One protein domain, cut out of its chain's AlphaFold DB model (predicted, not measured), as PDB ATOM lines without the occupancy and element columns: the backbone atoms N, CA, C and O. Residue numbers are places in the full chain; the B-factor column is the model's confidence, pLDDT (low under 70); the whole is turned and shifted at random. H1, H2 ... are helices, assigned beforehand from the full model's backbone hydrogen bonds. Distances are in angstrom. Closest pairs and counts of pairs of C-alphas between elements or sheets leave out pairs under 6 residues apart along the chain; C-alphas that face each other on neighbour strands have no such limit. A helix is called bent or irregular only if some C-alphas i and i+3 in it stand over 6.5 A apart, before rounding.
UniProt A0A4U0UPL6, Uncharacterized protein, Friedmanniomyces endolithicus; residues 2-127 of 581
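This is residues 2 to 127 of the 581 residues of an uncharacterized protein of Friedmanniomyces endolithicus (UniProt A0A4U0UPL6). The model has the outline of a wide bracket: H2 and H5 lie side by side as a two-helix beam, the helical hairpin of H3 and H4 turns off one end of it, and H6 turns off the other end towards the same side, leaving the space between these two legs empty. H1 meets the beam with its last residue near the H6 end and points off sideways from it, and residues 112 to 118 and 120 to 126 of the second leg stick out. The printed part has 126 residues, with six named helices in the order H1 to H6 and no named strand, and its class is all helix. It is only just loose, close to extended, with a radius of gyration of the C-alphas of 20.5 A, and it is elongated, spanning 59 by 37 by 28 A.

H1 is residues 2 to 12, 15.7 A long, and begins at C-alpha 2 at (0.803, -32.952, -4.766). H2 is residues 19 to 34, 22.4 A long. H3 is residues 36 to 54, 26.3 A long, and begins at C-alpha 36 at (-21.130, -39.956, -22.459). H4, residues 62 to 82, is the longest at 29.2 A; it is neither bent nor irregular, but only just: C-alphas 79 and 82 are 6.1 A apart. H5 is residues 84 to 103, 27.9 A long. H6 is residues 105 to 122, 25.1 A long, and ends at C-alpha 122 at (-14.543, -33.481, 31.454).

H1 is close to H5 but not clearly touching it, the closest C-alphas being those of Phe 12 and Tyr 101, 6.3 A apart. H2 touches H5, closest at the C-alphas of Leu 21 and Glu 93, 5.4 A apart, at a shallow tilt of 21 degrees, opposite ways; H5 touches H2 with residues 86 to 94 alone. H2 and H3 touch only at the corner, with the C-alphas of Ala 32 and Lys 39 4.8 A apart, and are only just about perpendicular at 73 degrees. H3 and H4 form a helical hairpin; they touch, closest at the C-alphas of Met 45 and Leu 71, 6.9 A apart, at a shallow tilt of 31 degrees. H4 and H5 only just touch, with 3 pairs of C-alphas within 8 A, and only at the corner, closest at Leu 79 and Thr 87, whose C-alphas are 6.2 A apart; they are about perpendicular at 83 degrees. H6 is close to H5 but not clearly touching it, with the C-alphas of Asp 102 and Lys 108 6.9 A apart. H3 and H6 are apart, and so are H4 and H6. In each of the six helices every O i to N i+4 pair is within hydrogen-bond range.

The two C-alphas farthest apart are those of Pro 36 and Glu 125, at 62.8 A. The printed part has no cut, and no link is long. The mean pLDDT of the printed part is 78.8; residues 2 to 5, 56 to 57, 60, 114 and 117 to 127 are under 70.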
ATOM      1  N   LEU A   2       1.733 -31.803  -4.877       47.84
ATOM      2  CA  LEU A   2       0.803 -32.952  -4.766       47.84
ATOM      3  C   LEU A   2       1.496 -34.232  -4.259       47.84
ATOM      4  O   LEU A   2       0.951 -34.928  -3.410       47.84
ATOM      5  N   THR A   3       2.723 -34.496  -4.717       64.12
ATOM      6  CA  THR A   3       3.512 -35.677  -4.326       64.12
ATOM      7  C   THR A   3       3.920 -35.659  -2.851       64.12
ATOM      8  O   THR A   3       3.818 -36.678  -2.181       64.12
ATOM      9  N   ASP A   4       4.310 -34.500  -2.317       65.00
ATOM     10  CA  ASP A   4       4.797 -34.374  -0.936       65.00
ATOM     11  C   ASP A   4       3.652 -34.474   0.086       65.00
ATOM     12  O   ASP A   4       3.782 -35.140   1.113       65.00
ATOM     13  N   LEU A   5       2.497 -33.866  -0.224       66.31
ATOM     14  CA  LEU A   5       1.276 -33.992   0.579       66.31
ATOM     15  C   LEU A   5       0.762 -35.436   0.584       66.31
ATOM     16  O   LEU A   5       0.364 -35.945   1.629       66.31
ATOM     17  N   LYS A   6       0.815 -36.106  -0.571       77.12
ATOM     18  CA  LYS A   6       0.488 -37.526  -0.690       77.12
ATOM     19  C   LYS A   6       1.391 -38.366   0.214       77.12
ATOM     20  O   LYS A   6       0.877 -39.100   1.045       77.12
ATOM     21  N   THR A   7       2.709 -38.190   0.140       76.25
ATOM     22  CA  THR A   7       3.657 -38.927   0.993       76.25
ATOM     23  C   THR A   7       3.438 -38.669   2.484       76.25
ATOM     24  O   THR A   7       3.618 -39.572   3.298       76.25
ATOM     25  N   LEU A   8       3.030 -37.458   2.869       76.75
ATOM     26  CA  LEU A   8       2.676 -37.155   4.254       76.75
ATOM     27  C   LEU A   8       1.433 -37.938   4.709       76.75
ATOM     28  O   LEU A   8       1.455 -38.546   5.776       76.75
ATOM     29  N   LEU A   9       0.374 -37.953   3.898       76.81
ATOM     30  CA  LEU A   9      -0.860 -38.685   4.199       76.81
ATOM     31  C   LEU A   9      -0.642 -40.206   4.225       76.81
ATOM     32  O   LEU A   9      -1.149 -40.878   5.118       76.81
ATOM     33  N   GLU A  10       0.173 -40.732   3.310       81.56
ATOM     34  CA  GLU A  10       0.576 -42.144   3.280       81.56
ATOM     35  C   GLU A  10       1.322 -42.546   4.564       81.56
ATOM     36  O   GLU A  10       1.094 -43.624   5.107       81.56
ATOM     37  N   ARG A  11       2.170 -41.660   5.107       79.12
ATOM     38  CA  ARG A  11       2.882 -41.889   6.378       79.12
ATOM     39  C   ARG A  11       1.954 -41.894   7.590       79.12
ATOM     40  O   ARG A  11       2.172 -42.700   8.484       79.12
ATOM     41  N   PHE A  12       0.923 -41.048   7.608       78.00
ATOM     42  CA  PHE A  12      -0.104 -41.074   8.658       78.00
ATOM     43  C   PHE A  12      -1.019 -42.303   8.575       78.00
ATOM     44  O   PHE A  12      -1.642 -42.663   9.569       78.00
ATOM     45  N   ALA A  13      -1.094 -42.958   7.417       80.50
ATOM     46  CA  ALA A  13      -1.824 -44.205   7.211       80.50
ATOM     47  C   ALA A  13      -0.894 -45.430   7.307       80.50
ATOM     48  O   ALA A  13      -0.914 -46.295   6.430       80.50
ATOM     49  N   ASN A  14      -0.031 -45.489   8.330       81.38
ATOM     50  CA  ASN A  14       0.889 -46.609   8.570       81.38
ATOM     51  C   ASN A  14       1.849 -46.912   7.389       81.38
ATOM     52  O   ASN A  14       2.224 -48.056   7.145       81.38
ATOM     53  N   ASN A  15       2.265 -45.886   6.637       81.69
ATOM     54  CA  ASN A  15       3.055 -46.022   5.401       81.69
ATOM     55  C   ASN A  15       2.342 -46.846   4.307       81.69
ATOM     56  O   ASN A  15       2.981 -47.554   3.527       81.69
ATOM     57  N   THR A  16       1.019 -46.749   4.224       83.75
ATOM     58  CA  THR A  16       0.239 -47.356   3.138       83.75
ATOM     59  C   THR A  16       0.198 -46.405   1.956       83.75
ATOM     60  O   THR A  16      -0.157 -45.237   2.117       83.75
ATOM     61  N   SER A  17       0.554 -46.879   0.761       84.56
ATOM     62  CA  SER A  17       0.477 -46.035  -0.429       84.56
ATOM     63  C   SER A  17      -0.970 -45.765  -0.841       84.56
ATOM     64  O   SER A  17      -1.810 -46.659  -0.861       84.56
ATOM     65  N   PHE A  18      -1.242 -44.523  -1.233       84.75
ATOM     66  CA  PHE A  18      -2.533 -44.086  -1.760       84.75
ATOM     67  C   PHE A  18      -2.647 -44.357  -3.263       84.75
ATOM     68  O   PHE A  18      -3.680 -44.060  -3.855       84.75
ATOM     69  N   ASP A  19      -1.601 -44.905  -3.890       84.12
ATOM     70  CA  ASP A  19      -1.589 -45.220  -5.319       84.12
ATOM     71  C   ASP A  19      -2.758 -46.113  -5.728       84.12
ATOM     72  O   ASP A  19      -3.425 -45.805  -6.704       84.12
ATOM     73  N   ASP A  20      -3.067 -47.157  -4.959       84.56
ATOM     74  CA  ASP A  20      -4.134 -48.097  -5.317       84.56
ATOM     75  C   ASP A  20      -5.528 -47.435  -5.249       84.56
ATOM     76  O   ASP A  20      -6.404 -47.713  -6.076       84.56
ATOM     77  N   LEU A  21      -5.708 -46.485  -4.321       83.88
ATOM     78  CA  LEU A  21      -6.904 -45.647  -4.221       83.88
ATOM     79  C   LEU A  21      -6.975 -44.652  -5.392       83.88
ATOM     80  O   LEU A  21      -8.012 -44.538  -6.043       83.88
ATOM     81  N   LEU A  22      -5.882 -43.956  -5.706       83.88
ATOM     82  CA  LEU A  22      -5.823 -43.018  -6.832       83.88
ATOM     83  C   LEU A  22      -6.034 -43.726  -8.175       83.88
ATOM     84  O   LEU A  22      -6.761 -43.215  -9.023       83.88
ATOM     85  N   ASP A  23      -5.471 -44.921  -8.346       85.31
ATOM     86  CA  ASP A  23      -5.654 -45.763  -9.526       85.31
ATOM     87  C   ASP A  23      -7.126 -46.184  -9.675       85.31
ATOM     88  O   ASP A  23      -7.663 -46.159 -10.784       85.31
ATOM     89  N   SER A  24      -7.822 -46.478  -8.569       84.94
ATOM     90  CA  SER A  24      -9.263 -46.773  -8.596       84.94
ATOM     91  C   SER A  24     -10.121 -45.562  -8.999       84.94
ATOM     92  O   SER A  24     -11.065 -45.709  -9.777       84.94
ATOM     93  N   PHE A  25      -9.753 -44.345  -8.580       81.81
ATOM     94  CA  PHE A  25     -10.408 -43.113  -9.037       81.81
ATOM     95  C   PHE A  25     -10.106 -42.795 -10.509       81.81
ATOM     96  O   PHE A  25     -11.012 -42.436 -11.264       81.81
ATOM     97  N   ASN A  26      -8.853 -42.961 -10.940       83.88
ATOM     98  CA  ASN A  26      -8.437 -42.761 -12.332       83.88
ATOM     99  C   ASN A  26      -9.149 -43.728 -13.286       83.88
ATOM    100  O   ASN A  26      -9.414 -43.378 -14.440       83.88
ATOM    101  N   GLN A  27      -9.493 -44.925 -12.806       84.94
ATOM    102  CA  GLN A  27     -10.285 -45.890 -13.557       84.94
ATOM    103  C   GLN A  27     -11.694 -45.349 -13.851       84.94
ATOM    104  O   GLN A  27     -12.076 -45.309 -15.017       84.94
ATOM    105  N   ILE A  28     -12.407 -44.810 -12.853       83.31
ATOM    106  CA  ILE A  28     -13.724 -44.175 -13.068       83.31
ATOM    107  C   ILE A  28     -13.626 -42.941 -13.968       83.31
ATOM    108  O   ILE A  28     -14.508 -42.705 -14.791       83.31
ATOM    109  N   TYR A  29     -12.554 -42.156 -13.854       80.50
ATOM    110  CA  TYR A  29     -12.340 -41.011 -14.744       80.50
ATOM    111  C   TYR A  29     -12.163 -41.453 -16.205       80.50
ATOM    112  O   TYR A  29     -12.759 -40.880 -17.116       80.50
ATOM    113  N   SER A  30     -11.400 -42.527 -16.421       85.00
ATOM    114  CA  SER A  30     -11.211 -43.129 -17.744       85.00
ATOM    115  C   SER A  30     -12.512 -43.707 -18.306       85.00
ATOM    116  O   SER A  30     -12.752 -43.621 -19.511       85.00
ATOM    117  N   ASP A  31     -13.362 -44.274 -17.448       84.69
ATOM    118  CA  ASP A  31     -14.687 -44.761 -17.832       84.69
ATOM    119  C   ASP A  31     -15.628 -43.605 -18.187       84.69
ATOM    120  O   ASP A  31     -16.329 -43.669 -19.195       84.69
ATOM    121  N   ALA A  32     -15.578 -42.501 -17.435       83.88
ATOM    122  CA  ALA A  32     -16.345 -41.294 -17.727       83.88
ATOM    123  C   ALA A  32     -15.934 -40.651 -19.060       83.88
ATOM    124  O   ALA A  32     -16.769 -40.077 -19.748       83.88
ATOM    125  N   ASP A  33     -14.674 -40.761 -19.480       84.69
ATOM    126  CA  ASP A  33     -14.267 -40.279 -20.802       84.69
ATOM    127  C   ASP A  33     -14.766 -41.156 -21.958       84.69
ATOM    128  O   ASP A  33     -14.912 -40.663 -23.080       84.69
ATOM    129  N   ARG A  34     -15.060 -42.432 -21.690       86.00
ATOM    130  CA  ARG A  34     -15.568 -43.395 -22.678       86.00
ATOM    131  C   ARG A  34     -17.095 -43.473 -22.711       86.00
ATOM    132  O   ARG A  34     -17.642 -43.818 -23.755       86.00
ATOM    133  N   ASP A  35     -17.768 -43.144 -21.609       89.12
ATOM    134  CA  ASP A  35     -19.224 -43.175 -21.464       89.12
ATOM    135  C   ASP A  35     -19.814 -41.749 -21.378       89.12
ATOM    136  O   ASP A  35     -19.702 -41.080 -20.342       89.12
ATOM    137  N   PRO A  36     -20.483 -41.267 -22.447       86.44
ATOM    138  CA  PRO A  36     -21.130 -39.956 -22.459       86.44
ATOM    139  C   PRO A  36     -22.190 -39.762 -21.365       86.44
ATOM    140  O   PRO A  36     -22.416 -38.625 -20.947       86.44
ATOM    141  N   GLU A  37     -22.836 -40.837 -20.904       87.19
ATOM    142  CA  GLU A  37     -23.871 -40.811 -19.863       87.19
ATOM    143  C   GLU A  37     -23.243 -40.526 -18.491       87.19
ATOM    144  O   GLU A  37     -23.644 -39.583 -17.803       87.19
ATOM    145  N   LEU A  38     -22.167 -41.246 -18.149       86.19
ATOM    146  CA  LEU A  38     -21.394 -41.027 -16.922       86.19
ATOM    147  C   LEU A  38     -20.736 -39.636 -16.908       86.19
ATOM    148  O   LEU A  38     -20.786 -38.923 -15.902       86.19
ATOM    149  N   LYS A  39     -20.185 -39.200 -18.048       88.00
ATOM    150  CA  LYS A  39     -19.646 -37.840 -18.213       88.00
ATOM    151  C   LYS A  39     -20.705 -36.764 -18.003       88.00
ATOM    152  O   LYS A  39     -20.439 -35.737 -17.374       88.00
ATOM    153  N   GLY A  40     -21.893 -36.988 -18.564       88.75
ATOM    154  CA  GLY A  40     -23.047 -36.107 -18.428       88.75
ATOM    155  C   GLY A  40     -23.440 -35.939 -16.966       88.75
ATOM    156  O   GLY A  40     -23.540 -34.808 -16.494       88.75
ATOM    157  N   TRP A  41     -23.533 -37.049 -16.235       91.19
ATOM    158  CA  TRP A  41     -23.838 -37.046 -14.809       91.19
ATOM    159  C   TRP A  41     -22.812 -36.258 -13.979       91.19
ATOM    160  O   TRP A  41     -23.202 -35.380 -13.209       91.19
ATOM    161  N   PHE A  42     -21.503 -36.464 -14.187       87.69
ATOM    162  CA  PHE A  42     -20.467 -35.680 -13.495       87.69
ATOM    163  C   PHE A  42     -20.561 -34.177 -13.793       87.69
ATOM    164  O   PHE A  42     -20.371 -33.346 -12.901       87.69
ATOM    165  N   ARG A  43     -20.878 -33.807 -15.038       90.00
ATOM    166  CA  ARG A  43     -21.061 -32.403 -15.434       90.00
ATOM    167  C   ARG A  43     -22.291 -31.780 -14.777       90.00
ATOM    168  O   ARG A  43     -22.257 -30.607 -14.404       90.00
ATOM    169  N   ASP A  44     -23.374 -32.536 -14.664       89.69
ATOM    170  CA  ASP A  44     -24.607 -32.057 -14.045       89.69
ATOM    171  C   ASP A  44     -24.449 -31.949 -12.518       89.69
ATOM    172  O   ASP A  44     -24.909 -30.968 -11.930       89.69
ATOM    173  N   MET A  45     -23.670 -32.846 -11.902       85.50
ATOM    174  CA  MET A  45     -23.236 -32.744 -10.505       85.50
ATOM    175  C   MET A  45     -22.359 -31.502 -10.254       85.50
ATOM    176  O   MET A  45     -22.635 -30.730  -9.336       85.50
ATOM    177  N   ASP A  46     -21.342 -31.242 -11.090       85.06
ATOM    178  CA  ASP A  46     -20.509 -30.026 -10.993       85.06
ATOM    179  C   ASP A  46     -21.358 -28.753 -11.142       85.06
ATOM    180  O   ASP A  46     -21.199 -27.798 -10.375       85.06
ATOM    181  N   ARG A  47     -22.320 -28.744 -12.073       88.56
ATOM    182  CA  ARG A  47     -23.251 -27.623 -12.242       88.56
ATOM    183  C   ARG A  47     -24.113 -27.407 -11.000       88.56
ATOM    184  O   ARG A  47     -24.274 -26.257 -10.591       88.56
ATOM    185  N   TYR A  48     -24.641 -28.476 -10.409       86.69
ATOM    186  CA  TYR A  48     -25.441 -28.412  -9.189       86.69
ATOM    187  C   TYR A  48     -24.629 -27.858  -8.014       86.69
ATOM    188  O   TYR A  48     -25.019 -26.856  -7.419       86.69
ATOM    189  N   VAL A  49     -23.435 -28.404  -7.754       81.00
ATOM    190  CA  VAL A  49     -22.537 -27.912  -6.693       81.00
ATOM    191  C   VAL A  49     -22.180 -26.439  -6.908       81.00
ATOM    192  O   VAL A  49     -22.204 -25.642  -5.968       81.00
ATOM    193  N   ARG A  50     -21.900 -26.027  -8.151       80.19
ATOM    194  CA  ARG A  50     -21.634 -24.616  -8.470       80.19
ATOM    195  C   ARG A  50     -22.837 -23.722  -8.206       80.19
ATOM    196  O   ARG A  50     -22.620 -22.619  -7.720       80.19
ATOM    197  N   LYS A  51     -24.059 -24.159  -8.510       81.38
ATOM    198  CA  LYS A  51     -25.273 -23.403  -8.173       81.38
ATOM    199  C   LYS A  51     -25.435 -23.279  -6.663       81.38
ATOM    200  O   LYS A  51     -25.544 -22.163  -6.172       81.38
ATOM    201  N   CYS A  52     -25.300 -24.377  -5.924       75.25
ATOM    202  CA  CYS A  52     -25.354 -24.383  -4.461       75.25
ATOM    203  C   CYS A  52     -24.344 -23.419  -3.813       75.25
ATOM    204  O   CYS A  52     -24.658 -22.776  -2.813       75.25
ATOM    205  N   LEU A  53     -23.141 -23.287  -4.385       72.00
ATOM    206  CA  LEU A  53     -22.085 -22.416  -3.856       72.00
ATOM    207  C   LEU A  53     -22.144 -20.965  -4.362       72.00
ATOM    208  O   LEU A  53     -21.670 -20.068  -3.666       72.00
ATOM    209  N   LYS A  54     -22.658 -20.719  -5.574       76.56
ATOM    210  CA  LYS A  54     -22.647 -19.388  -6.211       76.56
ATOM    211  C   LYS A  54     -23.972 -18.644  -6.105       76.56
ATOM    212  O   LYS A  54     -23.955 -17.417  -6.117       76.56
ATOM    213  N   GLU A  55     -25.093 -19.353  -6.032       76.81
ATOM    214  CA  GLU A  55     -26.426 -18.760  -5.974       76.81
ATOM    215  C   GLU A  55     -26.903 -18.721  -4.513       76.81
ATOM    216  O   GLU A  55     -27.249 -19.755  -3.931       76.81
ATOM    217  N   PRO A  56     -26.893 -17.540  -3.866       52.56
ATOM    218  CA  PRO A  56     -27.261 -17.429  -2.463       52.56
ATOM    219  C   PRO A  56     -28.733 -17.805  -2.264       52.56
ATOM    220  O   PRO A  56     -29.628 -17.169  -2.814       52.56
ATOM    221  N   GLY A  57     -28.979 -18.829  -1.442       69.19
ATOM    222  CA  GLY A  57     -30.323 -19.302  -1.103       69.19
ATOM    223  C   GLY A  57     -30.869 -20.422  -1.991       69.19
ATOM    224  O   GLY A  57     -31.943 -20.921  -1.679       69.19
ATOM    225  N   PHE A  58     -30.140 -20.866  -3.024       70.12
ATOM    226  CA  PHE A  58     -30.571 -21.977  -3.886       70.12
ATOM    227  C   PHE A  58     -30.785 -23.278  -3.094       70.12
ATOM    228  O   PHE A  58     -31.809 -23.921  -3.255       70.12
ATOM    229  N   ILE A  59     -29.895 -23.597  -2.145       73.56
ATOM    230  CA  ILE A  59     -29.995 -24.793  -1.280       73.56
ATOM    231  C   ILE A  59     -31.288 -24.818  -0.435       73.56
ATOM    232  O   ILE A  59     -31.684 -25.869   0.044       73.56
ATOM    233  N   LEU A  60     -31.945 -23.672  -0.228       68.38
ATOM    234  CA  LEU A  60     -33.182 -23.573   0.557       68.38
ATOM    235  C   LEU A  60     -34.451 -23.664  -0.305       68.38
ATOM    236  O   LEU A  60     -35.546 -23.495   0.226       68.38
ATOM    237  N   GLN A  61     -34.315 -23.827  -1.623       75.94
ATOM    238  CA  GLN A  61     -35.439 -23.936  -2.550       75.94
ATOM    239  C   GLN A  61     -35.782 -25.404  -2.797       75.94
ATOM    240  O   GLN A  61     -34.882 -26.217  -2.988       75.94
ATOM    241  N   ASP A  62     -37.075 -25.711  -2.916       77.19
ATOM    242  CA  ASP A  62     -37.563 -27.068  -3.220       77.19
ATOM    243  C   ASP A  62     -36.990 -27.621  -4.549       77.19
ATOM    244  O   ASP A  62     -36.809 -28.825  -4.717       77.19
ATOM    245  N   ASP A  63     -36.623 -26.737  -5.486       79.38
ATOM    246  CA  ASP A  63     -35.954 -27.089  -6.749       79.38
ATOM    247  C   ASP A  63     -34.541 -27.677  -6.534       79.38
ATOM    248  O   ASP A  63     -34.088 -28.530  -7.303       79.38
ATOM    249  N   ALA A  64     -33.835 -27.279  -5.468       75.81
ATOM    250  CA  ALA A  64     -32.537 -27.862  -5.133       75.81
ATOM    251  C   ALA A  64     -32.671 -29.296  -4.610       75.81
ATOM    252  O   ALA A  64     -31.824 -30.130  -4.945       75.81
ATOM    253  N   ASP A  65     -33.736 -29.590  -3.862       82.00
ATOM    254  CA  ASP A  65     -34.051 -30.941  -3.391       82.00
ATOM    255  C   ASP A  65     -34.477 -31.840  -4.559       82.00
ATOM    256  O   ASP A  65     -34.018 -32.975  -4.686       82.00
ATOM    257  N   GLU A  66     -35.289 -31.324  -5.485       86.50
ATOM    258  CA  GLU A  66     -35.716 -32.072  -6.669       86.50
ATOM    259  C   GLU A  66     -34.549 -32.356  -7.635       86.50
ATOM    260  O   GLU A  66     -34.410 -33.463  -8.164       86.50
ATOM    261  N   GLN A  67     -33.666 -31.374  -7.861       84.44
ATOM    262  CA  GLN A  67     -32.443 -31.570  -8.647       84.44
ATOM    263  C   GLN A  67     -31.478 -32.551  -7.976       84.44
ATOM    264  O   GLN A  67     -30.890 -33.378  -8.677       84.44
ATOM    265  N   TRP A  68     -31.350 -32.505  -6.649       85.00
ATOM    266  CA  TRP A  68     -30.554 -33.475  -5.903       85.00
ATOM    267  C   TRP A  68     -31.114 -34.888  -6.032       85.00
ATOM    268  O   TRP A  68     -30.363 -35.792  -6.380       85.00
ATOM    269  N   ASN A  69     -32.419 -35.081  -5.830       87.56
ATOM    270  CA  ASN A  69     -33.048 -36.401  -5.912       87.56
ATOM    271  C   ASN A  69     -32.855 -37.032  -7.297       87.56
ATOM    272  O   ASN A  69     -32.442 -38.185  -7.391       87.56
ATOM    273  N   ARG A  70     -33.021 -36.255  -8.377       88.00
ATOM    274  CA  ARG A  70     -32.730 -36.723  -9.744       88.00
ATOM    275  C   ARG A  70     -31.261 -37.099  -9.945       88.00
ATOM    276  O   ARG A  70     -30.965 -38.128 -10.551       88.00
ATOM    277  N   LEU A  71     -30.333 -36.275  -9.455       89.00
ATOM    278  CA  LEU A  71     -28.894 -36.557  -9.533       89.00
ATOM    279  C   LEU A  71     -28.507 -37.785  -8.707       89.00
ATOM    280  O   LEU A  71     -27.649 -38.558  -9.133       89.00
ATOM    281  N   TYR A  72     -29.139 -37.961  -7.551       85.69
ATOM    282  CA  TYR A  72     -28.924 -39.073  -6.644       85.69
ATOM    283  C   TYR A  72     -29.438 -40.383  -7.241       85.69
ATOM    284  O   TYR A  72     -28.692 -41.356  -7.280       85.69
ATOM    285  N   GLU A  73     -30.662 -40.413  -7.772       87.19
ATOM    286  CA  GLU A  73     -31.235 -41.595  -8.426       87.19
ATOM    287  C   GLU A  73     -30.422 -42.009  -9.658       87.19
ATOM    288  O   GLU A  73     -30.032 -43.172  -9.789       87.19
ATOM    289  N   HIS A  74     -30.089 -41.045 -10.523       86.56
ATOM    290  CA  HIS A  74     -29.278 -41.295 -11.715       86.56
ATOM    291  C   HIS A  74     -27.851 -41.735 -11.349       86.56
ATOM    292  O   HIS A  74     -27.307 -42.668 -11.938       86.56
ATOM    293  N   GLY A  75     -27.265 -41.117 -10.321       84.75
ATOM    294  CA  GLY A  75     -25.954 -41.493  -9.798       84.75
ATOM    295  C   GLY A  75     -25.952 -42.877  -9.162       84.75
ATOM    296  O   GLY A  75     -25.004 -43.632  -9.350       84.75
ATOM    297  N   ASN A  76     -27.021 -43.248  -8.459       85.19
ATOM    298  CA  ASN A  76     -27.164 -44.570  -7.864       85.19
ATOM    299  C   ASN A  76     -27.238 -45.654  -8.946       85.19
ATOM    300  O   ASN A  76     -26.511 -46.637  -8.848       85.19
ATOM    301  N   TYR A  77     -28.015 -45.448 -10.012       86.38
ATOM    302  CA  TYR A  77     -28.039 -46.367 -11.156       86.38
ATOM    303  C   TYR A  77     -26.651 -46.516 -11.809       86.38
ATOM    304  O   TYR A  77     -26.144 -47.623 -11.999       86.38
ATOM    305  N   LEU A  78     -25.972 -45.401 -12.097       84.31
ATOM    306  CA  LEU A  78     -24.661 -45.442 -12.748       84.31
ATOM    307  C   LEU A  78     -23.582 -46.068 -11.852       84.31
ATOM    308  O   LEU A  78     -22.847 -46.947 -12.300       84.31
ATOM    309  N   LEU A  79     -23.488 -45.657 -10.586       81.81
ATOM    310  CA  LEU A  79     -22.403 -46.057  -9.686       81.81
ATOM    311  C   LEU A  79     -22.646 -47.396  -8.982       81.81
ATOM    312  O   LEU A  79     -21.666 -48.082  -8.688       81.81
ATOM    313  N   ARG A  80     -23.903 -47.779  -8.702       78.94
ATOM    314  CA  ARG A  80     -24.234 -49.044  -8.017       78.94
ATOM    315  C   ARG A  80     -24.711 -50.167  -8.927       78.94
ATOM    316  O   ARG A  80     -24.574 -51.313  -8.504       78.94
ATOM    317  N   ASP A  81     -25.198 -49.882 -10.134       82.31
ATOM    318  CA  ASP A  81     -25.586 -50.936 -11.079       82.31
ATOM    319  C   ASP A  81     -24.533 -51.104 -12.179       82.31
ATOM    320  O   ASP A  81     -23.918 -52.166 -12.283       82.31
ATOM    321  N   ARG A  82     -24.262 -50.054 -12.970       81.94
ATOM    322  CA  ARG A  82     -23.387 -50.155 -14.157       81.94
ATOM    323  C   ARG A  82     -21.893 -50.218 -13.817       81.94
ATOM    324  O   ARG A  82     -21.192 -51.086 -14.331       81.94
ATOM    325  N   TYR A  83     -21.408 -49.336 -12.942       85.81
ATOM    326  CA  TYR A  83     -19.994 -49.245 -12.540       85.81
ATOM    327  C   TYR A  83     -19.724 -49.823 -11.150       85.81
ATOM    328  O   TYR A  83     -18.688 -49.547 -10.546       85.81
ATOM    329  N   LYS A  84     -20.634 -50.672 -10.657       82.00
ATOM    330  CA  LYS A  84     -20.600 -51.247  -9.309       82.00
ATOM    331  C   LYS A  84     -19.222 -51.757  -8.903       82.00
ATOM    332  O   LYS A  84     -18.710 -51.365  -7.870       82.00
ATOM    333  N   HIS A  85     -18.592 -52.580  -9.740       85.19
ATOM    334  CA  HIS A  85     -17.289 -53.177  -9.434       85.19
ATOM    335  C   HIS A  85     -16.164 -52.147  -9.265       85.19
ATOM    336  O   HIS A  85     -15.239 -52.366  -8.488       85.19
ATOM    337  N   HIS A  86     -16.228 -51.030  -9.990       84.56
ATOM    338  CA  HIS A  86     -15.217 -49.979  -9.925       84.56
ATOM    339  C   HIS A  86     -15.466 -49.085  -8.703       84.56
ATOM    340  O   HIS A  86     -14.528 -48.720  -7.998       84.56
ATOM    341  N   THR A  87     -16.736 -48.814  -8.398       81.62
ATOM    342  CA  THR A  87     -17.150 -48.104  -7.185       81.62
ATOM    343  C   THR A  87     -16.842 -48.918  -5.920       81.62
ATOM    344  O   THR A  87     -16.290 -48.376  -4.967       81.62
ATOM    345  N   ASP A  88     -17.127 -50.223  -5.920       83.38
ATOM    346  CA  ASP A  88     -16.822 -51.149  -4.821       83.38
ATOM    347  C   ASP A  88     -15.311 -51.183  -4.552       83.38
ATOM    348  O   ASP A  88     -14.891 -51.107  -3.400       83.38
ATOM    349  N   ARG A  89     -14.481 -51.173  -5.607       85.19
ATOM    350  CA  ARG A  89     -13.020 -51.064  -5.479       85.19
ATOM    351  C   ARG A  89     -12.592 -49.774  -4.771       85.19
ATOM    352  O   ARG A  89     -11.719 -49.830  -3.912       85.19
ATOM    353  N   ILE A  90     -13.200 -48.629  -5.092       83.62
ATOM    354  CA  ILE A  90     -12.916 -47.362  -4.392       83.62
ATOM    355  C   ILE A  90     -13.293 -47.470  -2.915       83.62
ATOM    356  O   ILE A  90     -12.508 -47.076  -2.053       83.62
ATOM    357  N   PHE A  91     -14.477 -48.006  -2.609       81.88
ATOM    358  CA  PHE A  91     -14.920 -48.187  -1.227       81.88
ATOM    359  C   PHE A  91     -14.002 -49.131  -0.445       81.88
ATOM    360  O   PHE A  91     -13.682 -48.844   0.710       81.88
ATOM    361  N   ASP A  92     -13.539 -50.212  -1.068       84.81
ATOM    362  CA  ASP A  92     -12.630 -51.177  -0.457       84.81
ATOM    363  C   ASP A  92     -11.246 -50.578  -0.181       84.81
ATOM    364  O   ASP A  92     -10.711 -50.765   0.913       84.81
ATOM    365  N   GLU A  93     -10.671 -49.829  -1.129       83.94
ATOM    366  CA  GLU A  93      -9.383 -49.160  -0.912       83.94
ATOM    367  C   GLU A  93      -9.507 -48.006   0.090       83.94
ATOM    368  O   GLU A  93      -8.640 -47.830   0.945       83.94
ATOM    369  N   PHE A  94     -10.618 -47.265   0.078       82.94
ATOM    370  CA  PHE A  94     -10.881 -46.231   1.076       82.94
ATOM    371  C   PHE A  94     -11.003 -46.824   2.484       82.94
ATOM    372  O   PHE A  94     -10.380 -46.329   3.423       82.94
ATOM    373  N   LYS A  95     -11.761 -47.916   2.640       83.44
ATOM    374  CA  LYS A  95     -11.897 -48.635   3.914       83.44
ATOM    375  C   LYS A  95     -10.555 -49.188   4.391       83.44
ATOM    376  O   LYS A  95     -10.286 -49.176   5.589       83.44
ATOM    377  N   HIS A  96      -9.717 -49.651   3.468       83.00
ATOM    378  CA  HIS A  96      -8.374 -50.117   3.783       83.00
ATOM    379  C   HIS A  96      -7.481 -48.979   4.294       83.00
ATOM    380  O   HIS A  96      -6.907 -49.112   5.371       83.00
ATOM    381  N   VAL A  97      -7.427 -47.843   3.590       82.81
ATOM    382  CA  VAL A  97      -6.662 -46.657   4.015       82.81
ATOM    383  C   VAL A  97      -7.160 -46.126   5.361       82.81
ATOM    384  O   VAL A  97      -6.348 -45.841   6.238       82.81
ATOM    385  N   ALA A  98      -8.478 -46.047   5.562       78.69
ATOM    386  CA  ALA A  98      -9.069 -45.645   6.837       78.69
ATOM    387  C   ALA A  98      -8.685 -46.610   7.974       78.69
ATOM    388  O   ALA A  98      -8.271 -46.168   9.041       78.69
ATOM    389  N   GLY A  99      -8.727 -47.923   7.725       82.88
ATOM    390  CA  GLY A  99      -8.280 -48.927   8.692       82.88
ATOM    391  C   GLY A  99      -6.792 -48.810   9.034       82.88
ATOM    392  O   GLY A  99      -6.419 -48.938  10.195       82.88
ATOM    393  N   GLN A 100      -5.936 -48.501   8.058       83.31
ATOM    394  CA  GLN A 100      -4.505 -48.277   8.297       83.31
ATOM    395  C   GLN A 100      -4.231 -46.980   9.069       83.31
ATOM    396  O   GLN A 100      -3.289 -46.915   9.856       83.31
ATOM    397  N   TYR A 101      -5.086 -45.971   8.905       79.25
ATOM    398  CA  TYR A 101      -5.064 -44.756   9.715       79.25
ATOM    399  C   TYR A 101      -5.403 -45.043  11.184       79.25
ATOM    400  O   TYR A 101      -4.740 -44.524  12.085       79.25
ATOM    401  N   ASP A 102      -6.398 -45.901  11.419       75.50
ATOM    402  CA  ASP A 102      -6.799 -46.342  12.758       75.50
ATOM    403  C   ASP A 102      -5.765 -47.268  13.400       75.50
ATOM    404  O   ASP A 102      -5.598 -47.251  14.618       75.50
ATOM    405  N   GLU A 103      -5.072 -48.092  12.610       80.94
ATOM    406  CA  GLU A 103      -4.069 -49.044  13.090       80.94
ATOM    407  C   GLU A 103      -2.727 -48.397  13.453       80.94
ATOM    408  O   GLU A 103      -1.996 -48.971  14.271       80.94
ATOM    409  N   ASP A 104      -2.448 -47.199  12.929       82.75
ATOM    410  CA  ASP A 104      -1.182 -46.495  13.101       82.75
ATOM    411  C   ASP A 104      -0.837 -46.238  14.592       82.75
ATOM    412  O   ASP A 104      -1.615 -45.625  15.340       82.75
ATOM    413  N   PRO A 105       0.345 -46.682  15.071       78.12
ATOM    414  CA  PRO A 105       0.745 -46.522  16.468       78.12
ATOM    415  C   PRO A 105       0.861 -45.067  16.937       78.12
ATOM    416  O   PRO A 105       0.679 -44.804  18.129       78.12
ATOM    417  N   GLN A 106       1.197 -44.125  16.052       75.19
ATOM    418  CA  GLN A 106       1.303 -42.706  16.392       75.19
ATOM    419  C   GLN A 106      -0.082 -42.068  16.480       75.19
ATOM    420  O   GLN A 106      -0.352 -41.370  17.460       75.19
ATOM    421  N   ASN A 107      -0.988 -42.383  15.551       73.81
ATOM    422  CA  ASN A 107      -2.375 -41.918  15.604       73.81
ATOM    423  C   ASN A 107      -3.097 -42.451  16.844       73.81
ATOM    424  O   ASN A 107      -3.748 -41.680  17.545       73.81
ATOM    425  N   LYS A 108      -2.910 -43.730  17.198       81.50
ATOM    426  CA  LYS A 108      -3.446 -44.299  18.448       81.50
ATOM    427  C   LYS A 108      -2.906 -43.589  19.683       81.50
ATOM    428  O   LYS A 108      -3.658 -43.307  20.611       81.50
ATOM    429  N   ARG A 109      -1.605 -43.282  19.722       78.81
ATOM    430  CA  ARG A 109      -1.005 -42.522  20.833       78.81
ATOM    431  C   ARG A 109      -1.587 -41.117  20.921       78.81
ATOM    432  O   ARG A 109      -1.947 -40.699  22.013       78.81
ATOM    433  N   PHE A 110      -1.731 -40.430  19.791       72.94
ATOM    434  CA  PHE A 110      -2.342 -39.108  19.728       72.94
ATOM    435  C   PHE A 110      -3.806 -39.129  20.184       72.94
ATOM    436  O   PHE A 110      -4.187 -38.344  21.049       72.94
ATOM    437  N   ALA A 111      -4.604 -40.071  19.677       71.44
ATOM    438  CA  ALA A 111      -5.992 -40.266  20.081       71.44
ATOM    439  C   ALA A 111      -6.106 -40.559  21.584       71.44
ATOM    440  O   ALA A 111      -6.893 -39.913  22.267       71.44
ATOM    441  N   ASN A 112      -5.258 -41.440  22.125       79.06
ATOM    442  CA  ASN A 112      -5.210 -41.731  23.560       79.06
ATOM    443  C   ASN A 112      -4.806 -40.505  24.390       79.06
ATOM    444  O   ASN A 112      -5.371 -40.278  25.457       79.06
ATOM    445  N   SER A 113      -3.856 -39.694  23.920       72.81
ATOM    446  CA  SER A 113      -3.466 -38.445  24.584       72.81
ATOM    447  C   SER A 113      -4.589 -37.409  24.569       72.81
ATOM    448  O   SER A 113      -4.848 -36.791  25.597       72.81
ATOM    449  N   MET A 114      -5.292 -37.256  23.445       65.19
ATOM    450  CA  MET A 114      -6.445 -36.359  23.330       65.19
ATOM    451  C   MET A 114      -7.622 -36.850  24.171       65.19
ATOM    452  O   MET A 114      -8.258 -36.061  24.857       65.19
ATOM    453  N   GLN A 115      -7.896 -38.152  24.177       71.31
ATOM    454  CA  GLN A 115      -8.950 -38.742  24.994       71.31
ATOM    455  C   GLN A 115      -8.634 -38.626  26.484       71.31
ATOM    456  O   GLN A 115      -9.524 -38.310  27.265       71.31
ATOM    457  N   LYS A 116      -7.370 -38.810  26.881       72.75
ATOM    458  CA  LYS A 116      -6.917 -38.545  28.247       72.75
ATOM    459  C   LYS A 116      -7.097 -37.071  28.609       72.75
ATOM    460  O   LYS A 116      -7.698 -36.785  29.631       72.75
ATOM    461  N   LEU A 117      -6.696 -36.152  27.732       67.31
ATOM    462  CA  LEU A 117      -6.907 -34.715  27.910       67.31
ATOM    463  C   LEU A 117      -8.398 -34.372  28.081       67.31
ATOM    464  O   LEU A 117      -8.758 -33.680  29.024       67.31
ATOM    465  N   PHE A 118      -9.279 -34.881  27.216       59.16
ATOM    466  CA  PHE A 118     -10.721 -34.628  27.302       59.16
ATOM    467  C   PHE A 118     -11.386 -35.302  28.506       59.16
ATOM    468  O   PHE A 118     -12.294 -34.721  29.093       59.16
ATOM    469  N   ASN A 119     -10.938 -36.494  28.900       64.00
ATOM    470  CA  ASN A 119     -11.432 -37.171  30.096       64.00
ATOM    471  C   ASN A 119     -10.973 -36.453  31.371       64.00
ATOM    472  O   ASN A 119     -11.791 -36.267  32.266       64.00
ATOM    473  N   ASP A 120      -9.727 -35.986  31.428       61.75
ATOM    474  CA  ASP A 120      -9.189 -35.220  32.559       61.75
ATOM    475  C   ASP A 120      -9.859 -33.828  32.660       61.75
ATOM    476  O   ASP A 120     -10.104 -33.316  33.758       61.75
ATOM    477  N   LEU A 121     -10.229 -33.238  31.514       56.12
ATOM    478  CA  LEU A 121     -10.978 -31.978  31.422       56.12
ATOM    479  C   LEU A 121     -12.486 -32.132  31.703       56.12
ATOM    480  O   LEU A 121     -13.121 -31.196  32.180       56.12
ATOM    481  N   GLY A 122     -13.090 -33.277  31.383       51.91
ATOM    482  CA  GLY A 122     -14.543 -33.481  31.454       51.91
ATOM    483  C   GLY A 122     -15.031 -34.246  32.686       51.91
ATOM    484  O   GLY A 122     -16.163 -34.032  33.126       51.91
ATOM    485  N   ASN A 123     -14.196 -35.116  33.258       55.81
ATOM    486  CA  ASN A 123     -14.571 -36.027  34.337       55.81
ATOM    487  C   ASN A 123     -13.738 -35.783  35.607       55.81
ATOM    488  O   ASN A 123     -12.588 -35.345  35.569       55.81
ATOM    489  N   ASP A 124     -14.337 -36.034  36.769       58.00
ATOM    490  CA  ASP A 124     -13.616 -36.103  38.050       58.00
ATOM    491  C   ASP A 124     -12.859 -37.443  38.200       58.00
ATOM    492  O   ASP A 124     -13.109 -38.364  37.421       58.00
ATOM    493  N   GLU A 125     -11.993 -37.593  39.213       57.91
ATOM    494  CA  GLU A 125     -11.224 -38.827  39.515       57.91
ATOM    495  C   GLU A 125     -12.109 -40.091  39.620       57.91
ATOM    496  O   GLU A 125     -11.637 -41.215  39.468       57.91
ATOM    497  N   ASN A 126     -13.419 -39.902  39.808       54.62
ATOM    498  CA  ASN A 126     -14.440 -40.944  39.901       54.62
ATOM    499  C   ASN A 126     -15.285 -41.140  38.618       54.62
ATOM    500  O   ASN A 126     -16.329 -41.791  38.666       54.62
ATOM    501  N   GLY A 127     -14.896 -40.561  37.475       56.31
ATOM    502  CA  GLY A 127     -15.507 -40.841  36.165       56.31
ATOM    503  C   GLY A 127     -16.890 -40.225  35.911       56.31
ATOM    504  O   GLY A 127     -17.579 -40.643  34.981       56.31
TER     505      GLY A 127